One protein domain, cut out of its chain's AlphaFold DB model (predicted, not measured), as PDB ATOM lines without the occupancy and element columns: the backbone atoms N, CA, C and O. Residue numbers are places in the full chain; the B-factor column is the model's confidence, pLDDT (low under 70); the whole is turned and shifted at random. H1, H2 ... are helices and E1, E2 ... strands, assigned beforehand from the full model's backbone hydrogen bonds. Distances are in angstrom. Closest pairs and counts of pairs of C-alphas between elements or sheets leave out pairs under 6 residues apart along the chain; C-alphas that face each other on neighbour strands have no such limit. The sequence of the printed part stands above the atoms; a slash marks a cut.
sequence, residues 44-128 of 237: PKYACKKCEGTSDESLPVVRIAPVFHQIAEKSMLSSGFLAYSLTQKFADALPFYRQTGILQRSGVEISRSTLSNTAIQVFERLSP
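This is residues 44 to 128 of the 237 residues of the protein "Putative helix-turn-helix domain of transposase IS66" of Leptospira weilii serovar Topaz str. LT2116 (UniProt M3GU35). Two small lobes lie far apart along one long axis: a hairpin of two short strands, E1 and E2, with a large loop at one end, and a loose cluster of three helices at the other, joined by the long unnamed stretch of residues 65 to 78. In the cluster H3 crosses H1 at nearly a right angle, and H2 meets the first residues of H3 to make a corner. The printed part has 85 residues, with two named strands and then three named helices in the order E1, E2, H1, H2, H3; the sheet has the order E1 - E2, antiparallel, and the class is mostly helix. The whole is extended, with a radius of gyration of the C-alphas of 19.5 A, and flat, spanning 59 by 35 by 18 A.

Begin at strand E1, residues 45 to 47, and look across to E2, residues 62 to 64: they form a hairpin, antiparallel at 150 degrees. C-alphas 46 and 63 face each other at 5.1 A; N 46 and O 63 are within hydrogen-bond range at 2.9 A, and N 63 and O 46 at 2.8 A. Move on to H1, residues 79 to 90, and H3, residues 112 to 126, which touch about perpendicular, at 79 degrees. Their closest C-alphas are those of Leu 86 and Ala 119, 7.1 A apart; H1 touches with residues 82 to 86 alone, H3 with 115 to 119 alone. H2, residues 96 to 105, touches H3 at residues 112 to 116 alone, at a steep tilt of 60 degrees, opposite ways; Phe 96 and Arg 112 have the closest C-alphas, 5.9 A apart. H1 and H2 are close but not clearly touching, with the closest C-alphas, of Lys 89 and Phe 96, 6.8 A apart. E1 is apart from H1, H2 and H3. In H1, H2 and H3 every O i to N i+4 pair is within hydrogen-bond range.

Find C-alpha 45 at (-58.142, -4.545, 11.589), where E1 begins; E1 measures 6.9 A and E2 6.5 A. H1 starts at C-alpha 79, (-33.771, 2.449, 8.422), and runs 16.2 A. H2 covers 14.3 A, and H3 runs 21.1 A to C-alpha 126 at (-25.971, -7.294, 5.678).

Look for the two C-alphas farthest apart at Lys 50 and Ala 93, 59.5 A. The links E1 to E2 and E2 to H1 are long, with 14 residues each. Residues 54 to 59 stand free, as do residues 102 to 107, of which 102 to 105 belong to H2. The printed part has no cut. In this model the mean pLDDT of the printed part is 92.3, and no printed residue is under 70.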
ATOM      1  N   PRO A  44     -55.210  -0.879  10.221       97.19
ATOM      2  CA  PRO A  44     -56.569  -1.176  10.656       97.19
ATOM      3  C   PRO A  44     -56.887  -2.671  10.554       97.19
ATOM      4  O   PRO A  44     -56.466  -3.352   9.616       97.19
ATOM      5  N   LYS A  45     -57.642  -3.168  11.535       96.00
ATOM      6  CA  LYS A  45     -58.142  -4.545  11.589       96.00
ATOM      7  C   LYS A  45     -59.605  -4.562  11.172       96.00
ATOM      8  O   LYS A  45     -60.392  -3.765  11.676       96.00
ATOM      9  N   TYR A  46     -59.968  -5.498  10.306       93.62
ATOM     10  CA  TYR A  46     -61.325  -5.654   9.796       93.62
ATOM     11  C   TYR A  46     -61.859  -7.041  10.139       93.62
ATOM     12  O   TYR A  46     -61.166  -8.038   9.948       93.62
ATOM     13  N   ALA A  47     -63.098  -7.102  10.614       92.81
ATOM     14  CA  ALA A  47     -63.817  -8.343  10.877       92.81
ATOM     15  C   ALA A  47     -65.277  -8.183  10.439       92.81
ATOM     16  O   ALA A  47     -65.864  -7.105  10.585       92.81
ATOM     17  N   CYS A  48     -65.872  -9.244   9.896       90.81
ATOM     18  CA  CYS A  48     -67.282  -9.230   9.527       90.81
ATOM     19  C   CYS A  48     -68.147  -9.463  10.772       90.81
ATOM     20  O   CYS A  48     -68.121 -10.548  11.338       90.81
ATOM     21  N   LYS A  49     -68.960  -8.480  11.173       91.38
ATOM     22  CA  LYS A  49     -69.865  -8.615  12.333       91.38
ATOM     23  C   LYS A  49     -71.088  -9.508  12.089       91.38
ATOM     24  O   LYS A  49     -71.772  -9.846  13.039       91.38
ATOM     25  N   LYS A  50     -71.414  -9.825  10.830       91.56
ATOM     26  CA  LYS A  50     -72.619 -10.603  10.487       91.56
ATOM     27  C   LYS A  50     -72.391 -12.110  10.551       91.56
ATOM     28  O   LYS A  50     -73.256 -12.825  11.031       91.56
ATOM     29  N   CYS A  51     -71.261 -12.578  10.026       88.19
ATOM     30  CA  CYS A  51     -70.900 -13.998  10.018       88.19
ATOM     31  C   CYS A  51     -69.737 -14.322  10.960       88.19
ATOM     32  O   CYS A  51     -69.289 -15.459  10.992       88.19
ATOM     33  N   GLU A  52     -69.177 -13.331  11.659       85.06
ATOM     34  CA  GLU A  52     -68.030 -13.513  12.564       85.06
ATOM     35  C   GLU A  52     -66.818 -14.208  11.908       85.06
ATOM     36  O   GLU A  52     -65.971 -14.780  12.581       85.06
ATOM     37  N   GLY A  53     -66.714 -14.144  10.574       80.12
ATOM     38  CA  GLY A  53     -65.636 -14.773   9.808       80.12
ATOM     39  C   GLY A  53     -65.819 -16.265   9.507       80.12
ATOM     40  O   GLY A  53     -64.909 -16.851   8.941       80.12
ATOM     41  N   THR A  54     -66.971 -16.872   9.812       81.31
ATOM     42  CA  THR A  54     -67.227 -18.312   9.562       81.31
ATOM     43  C   THR A  54     -67.645 -18.653   8.130       81.31
ATOM     44  O   THR A  54     -67.737 -19.821   7.773       81.31
ATOM     45  N   SER A  55     -67.913 -17.658   7.280       82.31
ATOM     46  CA  SER A  55     -68.426 -17.905   5.923       82.31
ATOM     47  C   SER A  55     -67.376 -18.403   4.924       82.31
ATOM     48  O   SER A  55     -67.745 -18.858   3.848       82.31
ATOM     49  N   ASP A  56     -66.088 -18.245   5.227       83.19
ATOM     50  CA  ASP A  56     -64.989 -18.597   4.330       83.19
ATOM     51  C   ASP A  56     -63.776 -19.038   5.157       83.19
ATOM     52  O   ASP A  56     -63.052 -18.203   5.698       83.19
ATOM     53  N   GLU A  57     -63.566 -20.351   5.255       82.44
ATOM     54  CA  GLU A  57     -62.464 -20.938   6.031       82.44
ATOM     55  C   GLU A  57     -61.087 -20.745   5.371       82.44
ATOM     56  O   GLU A  57     -60.060 -21.015   5.993       82.44
ATOM     57  N   SER A  58     -61.032 -20.259   4.125       87.75
ATOM     58  CA  SER A  58     -59.762 -20.016   3.428       87.75
ATOM     59  C   SER A  58     -59.068 -18.722   3.865       87.75
ATOM     60  O   SER A  58     -57.884 -18.522   3.580       87.75
ATOM     61  N   LEU A  59     -59.781 -17.835   4.569       84.94
ATOM     62  CA  LEU A  59     -59.288 -16.524   4.979       84.94
ATOM     63  C   LEU A  59     -59.342 -16.356   6.504       84.94
ATOM     64  O   LEU A  59     -60.256 -16.850   7.159       84.94
ATOM     65  N   PRO A  60     -58.396 -15.610   7.104       86.94
ATOM     66  CA  PRO A  60     -58.417 -15.363   8.539       86.94
ATOM     67  C   PRO A  60     -59.642 -14.528   8.948       86.94
ATOM     68  O   PRO A  60     -60.013 -13.568   8.267       86.94
ATOM     69  N   VAL A  61     -60.201 -14.844  10.125       90.31
ATOM     70  CA  VAL A  61     -61.364 -14.160  10.734       90.31
ATOM     71  C   VAL A  61     -61.166 -12.642  10.822       90.31
ATOM     72  O   VAL A  61     -62.093 -11.864  10.584       90.31
ATOM     73  N   VAL A  62     -59.942 -12.210  11.137       91.69
ATOM     74  CA  VAL A  62     -59.551 -10.798  11.158       91.69
ATOM     75  C   VAL A  62     -58.579 -10.528  10.020       91.69
ATOM     76  O   VAL A  62     -57.487 -11.092   9.966       91.69
ATOM     77  N   ARG A  63     -58.951  -9.596   9.143       91.81
ATOM     78  CA  ARG A  63     -58.109  -9.132   8.040       91.81
ATOM     79  C   ARG A  63     -57.320  -7.902   8.472       91.81
ATOM     80  O   ARG A  63     -57.884  -6.927   8.968       91.81
ATOM     81  N   ILE A  64     -56.010  -7.947   8.272       96.00
ATOM     82  CA  ILE A  64     -55.078  -6.854   8.550       96.00
ATOM     83  C   ILE A  64     -53.972  -6.881   7.489       96.00
ATOM     84  O   ILE A  64     -53.531  -7.957   7.089       96.00
ATOM     85  N   ALA A  65     -53.513  -5.714   7.034       94.62
ATOM     86  CA  ALA A  65     -52.337  -5.626   6.162       94.62
ATOM     87  C   ALA A  65     -51.108  -6.246   6.854       94.62
ATOM     88  O   ALA A  65     -51.047  -6.159   8.080       94.62
ATOM     89  N   PRO A  66     -50.120  -6.832   6.154       91.88
ATOM     90  CA  PRO A  66     -48.896  -7.359   6.771       91.88
ATOM     91  C   PRO A  66     -48.049  -6.260   7.441       91.88
ATOM     92  O   PRO A  66     -48.292  -5.066   7.264       91.88
ATOM     93  N   VAL A  67     -47.084  -6.662   8.275       89.88
ATOM     94  CA  VAL A  67     -46.121  -5.727   8.886       89.88
ATOM     95  C   VAL A  67     -45.221  -5.168   7.780       89.88
ATOM     96  O   VAL A  67     -44.866  -5.894   6.852       89.88
ATOM     97  N   PHE A  68     -44.854  -3.888   7.867       85.81
ATOM     98  CA  PHE A  68     -43.874  -3.304   6.952       85.81
ATOM     99  C   PHE A  68     -42.507  -3.975   7.148       85.81
ATOM    100  O   PHE A  68     -42.070  -4.165   8.283       85.81
ATOM    101  N   HIS A  69     -41.838  -4.334   6.053       87.44
ATOM    102  CA  HIS A  69     -40.517  -4.951   6.120       87.44
ATOM    103  C   HIS A  69     -39.484  -3.933   6.607       87.44
ATOM    104  O   HIS A  69     -39.396  -2.826   6.082       87.44
ATOM    105  N   GLN A  70     -38.689  -4.316   7.600       89.94
ATOM    106  CA  GLN A  70     -37.608  -3.497   8.146       89.94
ATOM    107  C   GLN A  70     -36.364  -4.364   8.323       89.94
ATOM    108  O   GLN A  70     -36.482  -5.558   8.586       89.94
ATOM    109  N   ILE A  71     -35.180  -3.758   8.186       91.06
ATOM    110  CA  ILE A  71     -33.898  -4.469   8.324       91.06
ATOM    111  C   ILE A  71     -33.747  -5.039   9.742       91.06
ATOM    112  O   ILE A  71     -33.390  -6.201   9.905       91.06
ATOM    113  N   ALA A  72     -34.045  -4.231  10.765       90.56
ATOM    114  CA  ALA A  72     -34.104  -4.685  12.150       90.56
ATOM    115  C   ALA A  72     -35.557  -5.032  12.504       90.56
ATOM    116  O   ALA A  72     -36.405  -4.149  12.648       90.56
ATOM    117  N   GLU A  73     -35.858  -6.323  12.617       87.00
ATOM    118  CA  GLU A  73     -37.215  -6.793  12.882       87.00
ATOM    119  C   GLU A  73     -37.700  -6.349  14.267       87.00
ATOM    120  O   GLU A  73     -36.973  -6.416  15.259       87.00
ATOM    121  N   LYS A  74     -38.968  -5.918  14.346       85.44
ATOM    122  CA  LYS A  74     -39.620  -5.453  15.590       85.44
ATOM    123  C   LYS A  74     -38.896  -4.279  16.272       85.44
ATOM    124  O   LYS A  74     -39.171  -3.984  17.434       85.44
ATOM    125  N   SER A  75     -37.992  -3.608  15.562       90.12
ATOM    126  CA  SER A  75     -37.319  -2.407  16.036       90.12
ATOM    127  C   SER A  75     -38.258  -1.203  15.975       90.12
ATOM    128  O   SER A  75     -39.109  -1.099  15.096       90.12
ATOM    129  N   MET A  76     -38.074  -0.260  16.900       91.25
ATOM    130  CA  MET A  76     -38.689   1.070  16.813       91.25
ATOM    131  C   MET A  76     -37.870   2.045  15.953       91.25
ATOM    132  O   MET A  76     -38.295   3.171  15.717       91.25
ATOM    133  N   LEU A  77     -36.669   1.635  15.533       94.12
ATOM    134  CA  LEU A  77     -35.736   2.457  14.772       94.12
ATOM    135  C   LEU A  77     -35.951   2.249  13.279       94.12
ATOM    136  O   LEU A  77     -35.783   1.137  12.777       94.12
ATOM    137  N   SER A  78     -36.270   3.332  12.571       93.81
ATOM    138  CA  SER A  78     -36.370   3.319  11.113       93.81
ATOM    139  C   SER A  78     -35.007   3.073  10.459       93.81
ATOM    140  O   SER A  78     -33.953   3.300  11.062       93.81
ATOM    141  N   SER A  79     -35.006   2.664   9.188       92.69
ATOM    142  CA  SER A  79     -33.771   2.449   8.422       92.69
ATOM    143  C   SER A  79     -32.880   3.696   8.377       92.69
ATOM    144  O   SER A  79     -31.661   3.576   8.467       92.69
ATOM    145  N   GLY A  80     -33.472   4.896   8.296       93.81
ATOM    146  CA  GLY A  80     -32.728   6.159   8.324       93.81
ATOM    147  C   GLY A  80     -32.062   6.426   9.675       93.81
ATOM    148  O   GLY A  80     -30.900   6.828   9.721       93.81
ATOM    149  N   PHE A  81     -32.755   6.129  10.780       95.12
ATOM    150  CA  PHE A  81     -32.169   6.233  12.117       95.12
ATOM    151  C   PHE A  81     -31.020   5.235  12.306       95.12
ATOM    152  O   PHE A  81     -29.967   5.592  12.835       95.12
ATOM    153  N   LEU A  82     -31.204   3.988  11.857       95.69
ATOM    154  CA  LEU A  82     -30.169   2.956  11.918       95.69
ATOM    155  C   LEU A  82     -28.937   3.363  11.106       95.69
ATOM    156  O   LEU A  82     -27.830   3.304  11.633       95.69
ATOM    157  N   ALA A  83     -29.120   3.841   9.872       95.31
ATOM    158  CA  ALA A  83     -28.025   4.342   9.046       95.31
ATOM    159  C   ALA A  83     -27.256   5.465   9.760       95.31
ATOM    160  O   ALA A  83     -26.043   5.372   9.915       95.31
ATOM    161  N   TYR A  84     -27.962   6.468  10.290       95.25
ATOM    162  CA  TYR A  84     -27.357   7.568  11.042       95.25
ATOM    163  C   TYR A  84     -26.557   7.083  12.264       95.25
ATOM    164  O   TYR A  84     -25.397   7.456  12.438       95.25
ATOM    165  N   SER A  85     -27.143   6.216  13.095       95.62
ATOM    166  CA  SER A  85     -26.490   5.704  14.308       95.62
ATOM    167  C   SER A  85     -25.261   4.839  13.995       95.62
ATOM    168  O   SER A  85     -24.237   4.949  14.680       95.62
ATOM    169  N   LEU A  86     -25.326   4.009  12.947       96.50
ATOM    170  CA  LEU A  86     -24.216   3.153  12.522       96.50
ATOM    171  C   LEU A  86     -23.089   3.963  11.875       96.50
ATOM    172  O   LEU A  86     -21.927   3.726  12.201       96.50
ATOM    173  N   THR A  87     -23.406   4.960  11.043       96.38
ATOM    174  CA  THR A  87     -22.406   5.900  10.513       96.38
ATOM    175  C   THR A  87     -21.687   6.606  11.655       96.38
ATOM    176  O   THR A  87     -20.462   6.563  11.723       96.38
ATOM    177  N   GLN A  88     -22.427   7.130  12.632       95.75
ATOM    178  CA  GLN A  88     -21.812   7.739  13.807       95.75
ATOM    179  C   GLN A  88     -20.918   6.770  14.575       95.75
ATOM    180  O   GLN A  88     -19.820   7.122  15.001       95.75
ATOM    181  N   LYS A  89     -21.375   5.530  14.763       95.50
ATOM    182  CA  LYS A  89     -20.633   4.519  15.515       95.50
ATOM    183  C   LYS A  89     -19.317   4.150  14.837       95.50
ATOM    184  O   LYS A  89     -18.304   4.056  15.530       95.50
ATOM    185  N   PHE A  90     -19.351   3.897  13.532       92.69
ATOM    186  CA  PHE A  90     -18.248   3.264  12.811       92.69
ATOM    187  C   PHE A  90     -17.414   4.236  11.975       92.69
ATOM    188  O   PHE A  90     -16.199   4.083  11.946       92.69
ATOM    189  N   ALA A  91     -18.028   5.238  11.342       93.69
ATOM    190  CA  ALA A  91     -17.307   6.251  10.571       93.69
ATOM    191  C   ALA A  91     -16.829   7.408  11.463       93.69
ATOM    192  O   ALA A  91     -15.672   7.812  11.371       93.69
ATOM    193  N   ASP A  92     -17.679   7.883  12.381       95.50
ATOM    194  CA  ASP A  92     -17.367   9.057  13.217       95.50
ATOM    195  C   ASP A  92     -16.782   8.697  14.594       95.50
ATOM    196  O   ASP A  92     -16.552   9.569  15.436       95.50
ATOM    197  N   ALA A  93     -16.557   7.405  14.856       94.75
ATOM    198  CA  ALA A  93     -16.035   6.885  16.122       94.75
ATOM    199  C   ALA A  93     -16.822   7.359  17.368       94.75
ATOM    200  O   ALA A  93     -16.256   7.612  18.438       94.75
ATOM    201  N   LEU A  94     -18.148   7.480  17.244       96.00
ATOM    202  CA  LEU A  94     -19.038   7.941  18.301       96.00
ATOM    203  C   LEU A  94     -19.690   6.748  19.028       96.00
ATOM    204  O   LEU A  94     -20.654   6.163  18.523       96.00
ATOM    205  N   PRO A  95     -19.206   6.359  20.224       95.69
ATOM    206  CA  PRO A  95     -19.714   5.186  20.929       95.69
ATOM    207  C   PRO A  95     -21.175   5.364  21.357       95.69
ATOM    208  O   PRO A  95     -21.622   6.474  21.654       95.69
ATOM    209  N   PHE A  96     -21.914   4.252  21.465       96.88
ATOM    210  CA  PHE A  96     -23.354   4.280  21.741       96.88
ATOM    211  C   PHE A  96     -23.723   5.021  23.029       96.88
ATOM    212  O   PHE A  96     -24.722   5.723  23.027       96.88
ATOM    213  N   TYR A  97     -22.921   4.960  24.100       95.50
ATOM    214  CA  TYR A  97     -23.219   5.736  25.318       95.50
ATOM    215  C   TYR A  97     -23.197   7.254  25.079       95.50
ATOM    216  O   TYR A  97     -23.920   8.008  25.730       95.50
ATOM    217  N   ARG A  98     -22.358   7.722  24.146       96.50
ATOM    218  CA  ARG A  98     -22.292   9.138  23.788       96.50
ATOM    219  C   ARG A  98     -23.455   9.500  22.874       96.50
ATOM    220  O   ARG A  98     -24.055  10.552  23.076       96.50
ATOM    221  N   GLN A  99     -23.816   8.609  21.948       96.56
ATOM    222  CA  GLN A  99     -25.016   8.766  21.122       96.56
ATOM    223  C   GLN A  99     -26.279   8.867  21.984       96.56
ATOM    224  O   GLN A  99     -27.050   9.803  21.801       96.56
ATOM    225  N   THR A 100     -26.459   7.988  22.978       96.31
ATOM    226  CA  THR A 100     -27.617   8.056  23.887       96.31
ATOM    227  C   THR A 100     -27.671   9.391  24.624       96.31
ATOM    228  O   THR A 100     -28.728  10.001  24.693       96.31
ATOM    229  N   GLY A 101     -26.530   9.900  25.104       95.75
ATOM    230  CA  GLY A 101     -26.479  11.214  25.752       95.75
ATOM    231  C   GLY A 101     -26.772  12.382  24.800       95.75
ATOM    232  O   GLY A 101     -27.356  13.377  25.219       95.75
ATOM    233  N   ILE A 102     -26.376  12.286  23.525       94.50
ATOM    234  CA  ILE A 102     -26.715  13.278  22.490       94.50
ATOM    235  C   ILE A 102     -28.219  13.269  22.213       94.50
ATOM    236  O   ILE A 102     -28.841  14.324  22.239       94.50
ATOM    237  N   LEU A 103     -28.800  12.088  22.002       94.12
ATOM    238  CA  LEU A 103     -30.228  11.920  21.728       94.12
ATOM    239  C   LEU A 103     -31.090  12.384  22.906       94.12
ATOM    240  O   LEU A 103     -32.085  13.076  22.699       94.12
ATOM    241  N   GLN A 104     -30.655  12.106  24.136       95.06
ATOM    242  CA  GLN A 104     -31.346  12.545  25.345       95.06
ATOM    243  C   GLN A 104     -31.429  14.074  25.442       95.06
ATOM    244  O   GLN A 104     -32.462  14.605  25.839       95.06
ATOM    245  N   ARG A 105     -30.384  14.809  25.025       92.19
ATOM    246  CA  ARG A 105     -30.432  16.283  24.964       92.19
ATOM    247  C   ARG A 105     -31.444  16.809  23.944       92.19
ATOM    248  O   ARG A 105     -31.909  17.932  24.092       92.19
ATOM    249  N   SER A 106     -31.803  15.995  22.957       90.06
ATOM    250  CA  SER A 106     -32.875  16.268  21.997       90.06
ATOM    251  C   SER A 106     -34.237  15.716  22.445       90.06
ATOM    252  O   SER A 106     -35.160  15.656  21.638       90.06
ATOM    253  N   GLY A 107     -34.373  15.292  23.709       91.19
ATOM    254  CA  GLY A 107     -35.616  14.751  24.268       91.19
ATOM    255  C   GLY A 107     -35.924  13.306  23.865       91.19
ATOM    256  O   GLY A 107     -37.046  12.850  24.063       91.19
ATOM    257  N   VAL A 108     -34.958  12.582  23.292       93.00
ATOM    258  CA  VAL A 108     -35.138  11.194  22.846       93.00
ATOM    259  C   VAL A 108     -34.440  10.237  23.800       93.00
ATOM    260  O   VAL A 108     -33.212  10.191  23.878       93.00
ATOM    261  N   GLU A 109     -35.231   9.428  24.498       93.94
ATOM    262  CA  GLU A 109     -34.728   8.387  25.388       93.94
ATOM    263  C   GLU A 109     -34.591   7.058  24.646       93.94
ATOM    264  O   GLU A 109     -35.566   6.463  24.188       93.94
ATOM    265  N   ILE A 110     -33.356   6.571  24.536       94.75
ATOM    266  CA  ILE A 110     -33.056   5.253  23.987       94.75
ATOM    267  C   ILE A 110     -31.929   4.599  24.774       94.75
ATOM    268  O   ILE A 110     -30.950   5.239  25.162       94.75
ATOM    269  N   SER A 111     -32.065   3.297  25.014       95.75
ATOM    270  CA  SER A 111     -31.070   2.541  25.760       95.75
ATOM    271  C   SER A 111     -29.877   2.140  24.882       95.75
ATOM    272  O   SER A 111     -29.997   1.921  23.673       95.75
ATOM    273  N   ARG A 112     -28.709   1.967  25.512       95.00
ATOM    274  CA  ARG A 112     -27.506   1.451  24.834       95.00
ATOM    275  C   ARG A 112     -27.707   0.032  24.302       95.00
ATOM    276  O   ARG A 112     -27.173  -0.295  23.245       95.00
ATOM    277  N   SER A 113     -28.465  -0.798  25.023       94.38
ATOM    278  CA  SER A 113     -28.761  -2.168  24.605       94.38
ATOM    279  C   SER A 113     -29.643  -2.188  23.364       94.38
ATOM    280  O   SER A 113     -29.380  -2.983  22.472       94.38
ATOM    281  N   THR A 114     -30.615  -1.275  23.248       94.94
ATOM    282  CA  THR A 114     -31.423  -1.129  22.030       94.94
ATOM    283  C   THR A 114     -30.527  -0.863  20.824       94.94
ATOM    284  O   THR A 114     -30.568  -1.645  19.880       94.94
ATOM    285  N   LEU A 115     -29.662   0.161  20.882       96.12
ATOM    286  CA  LEU A 115     -28.745   0.495  19.780       96.12
ATOM    287  C   LEU A 115     -27.819  -0.675  19.423       96.12
ATOM    288  O   LEU A 115     -27.695  -1.029  18.250       96.12
ATOM    289  N   SER A 116     -27.215  -1.310  20.431       94.00
ATOM    290  CA  SER A 116     -26.305  -2.442  20.232       94.00
ATOM    291  C   SER A 116     -27.003  -3.644  19.593       94.00
ATOM    292  O   SER A 116     -26.502  -4.196  18.619       94.00
ATOM    293  N   ASN A 117     -28.178  -4.025  20.096       94.25
ATOM    294  CA  ASN A 117     -28.928  -5.169  19.579       94.25
ATOM    295  C   ASN A 117     -29.422  -4.911  18.153       94.25
ATOM    296  O   ASN A 117     -29.356  -5.802  17.309       94.25
ATOM    297  N   THR A 118     -29.875  -3.690  17.850       94.94
ATOM    298  CA  THR A 118     -30.277  -3.342  16.481       94.94
ATOM    299  C   THR A 118     -29.091  -3.306  15.523       94.94
ATOM    300  O   THR A 118     -29.240  -3.711  14.377       94.94
ATOM    301  N   ALA A 119     -27.905  -2.886  15.979       95.31
ATOM    302  CA  ALA A 119     -26.696  -2.914  15.161       95.31
ATOM    303  C   ALA A 119     -26.293  -4.348  14.783       95.31
ATOM    304  O   ALA A 119     -25.933  -4.591  13.634       95.31
ATOM    305  N   ILE A 120     -26.412  -5.295  15.721       93.88
ATOM    306  CA  ILE A 120     -26.171  -6.723  15.463       93.88
ATOM    307  C   ILE A 120     -27.162  -7.254  14.425       93.88
ATOM    308  O   ILE A 120     -26.734  -7.835  13.436       93.88
ATOM    309  N   GLN A 121     -28.462  -6.980  14.582       94.19
ATOM    310  CA  GLN A 121     -29.463  -7.407  13.596       94.19
ATOM    311  C   GLN A 121     -29.173  -6.846  12.201       94.19
ATOM    312  O   GLN A 121     -29.269  -7.566  11.210       94.19
ATOM    313  N   VAL A 122     -28.796  -5.567  12.106       94.38
ATOM    314  CA  VAL A 122     -28.417  -4.965  10.821       94.38
ATOM    315  C   VAL A 122     -27.210  -5.689  10.230       94.38
ATOM    316  O   VAL A 122     -27.242  -6.043   9.054       94.38
ATOM    317  N   PHE A 123     -26.178  -5.958  11.032       92.31
ATOM    318  CA  PHE A 123     -25.017  -6.721  10.580       92.31
ATOM    319  C   PHE A 123     -25.404  -8.117  10.086       92.31
ATOM    320  O   PHE A 123     -24.993  -8.493   8.996       92.31
ATOM    321  N   GLU A 124     -26.236  -8.861  10.814       91.94
ATOM    322  CA  GLU A 124     -26.691 -10.195  10.402       91.94
ATOM    323  C   GLU A 124     -27.371 -10.158   9.027       91.94
ATOM    324  O   GLU A 124     -27.072 -10.986   8.164       91.94
ATOM    325  N   ARG A 125     -28.222  -9.153   8.777       91.75
ATOM    326  CA  ARG A 125     -28.908  -8.984   7.484       91.75
ATOM    327  C   ARG A 125     -27.994  -8.531   6.354       91.75
ATOM    328  O   ARG A 125     -28.259  -8.877   5.207       91.75
ATOM    329  N   LEU A 126     -26.946  -7.771   6.662       89.44
ATOM    330  CA  LEU A 126     -25.971  -7.294   5.678       89.44
ATOM    331  C   LEU A 126     -24.795  -8.256   5.484       89.44
ATOM    332  O   LEU A 126     -24.086  -8.143   4.488       89.44
ATOM    333  N   SER A 127     -24.597  -9.221   6.384       89.19
ATOM    334  CA  SER A 127     -23.483 -10.170   6.335       89.19
ATOM    335  C   SER A 127     -23.362 -10.941   5.011       89.19
ATOM    336  O   SER A 127     -22.226 -11.122   4.570       89.19
ATOM    337  N   PRO A 128     -24.451 -11.298   4.288       89.25
ATOM    338  CA  PRO A 128     -24.323 -11.930   2.974       89.25
ATOM    339  C   PRO A 128     -23.597 -11.054   1.940       89.25
ATOM    340  O   PRO A 128     -22.945 -11.581   1.044       89.25
TER     341      PRO A 128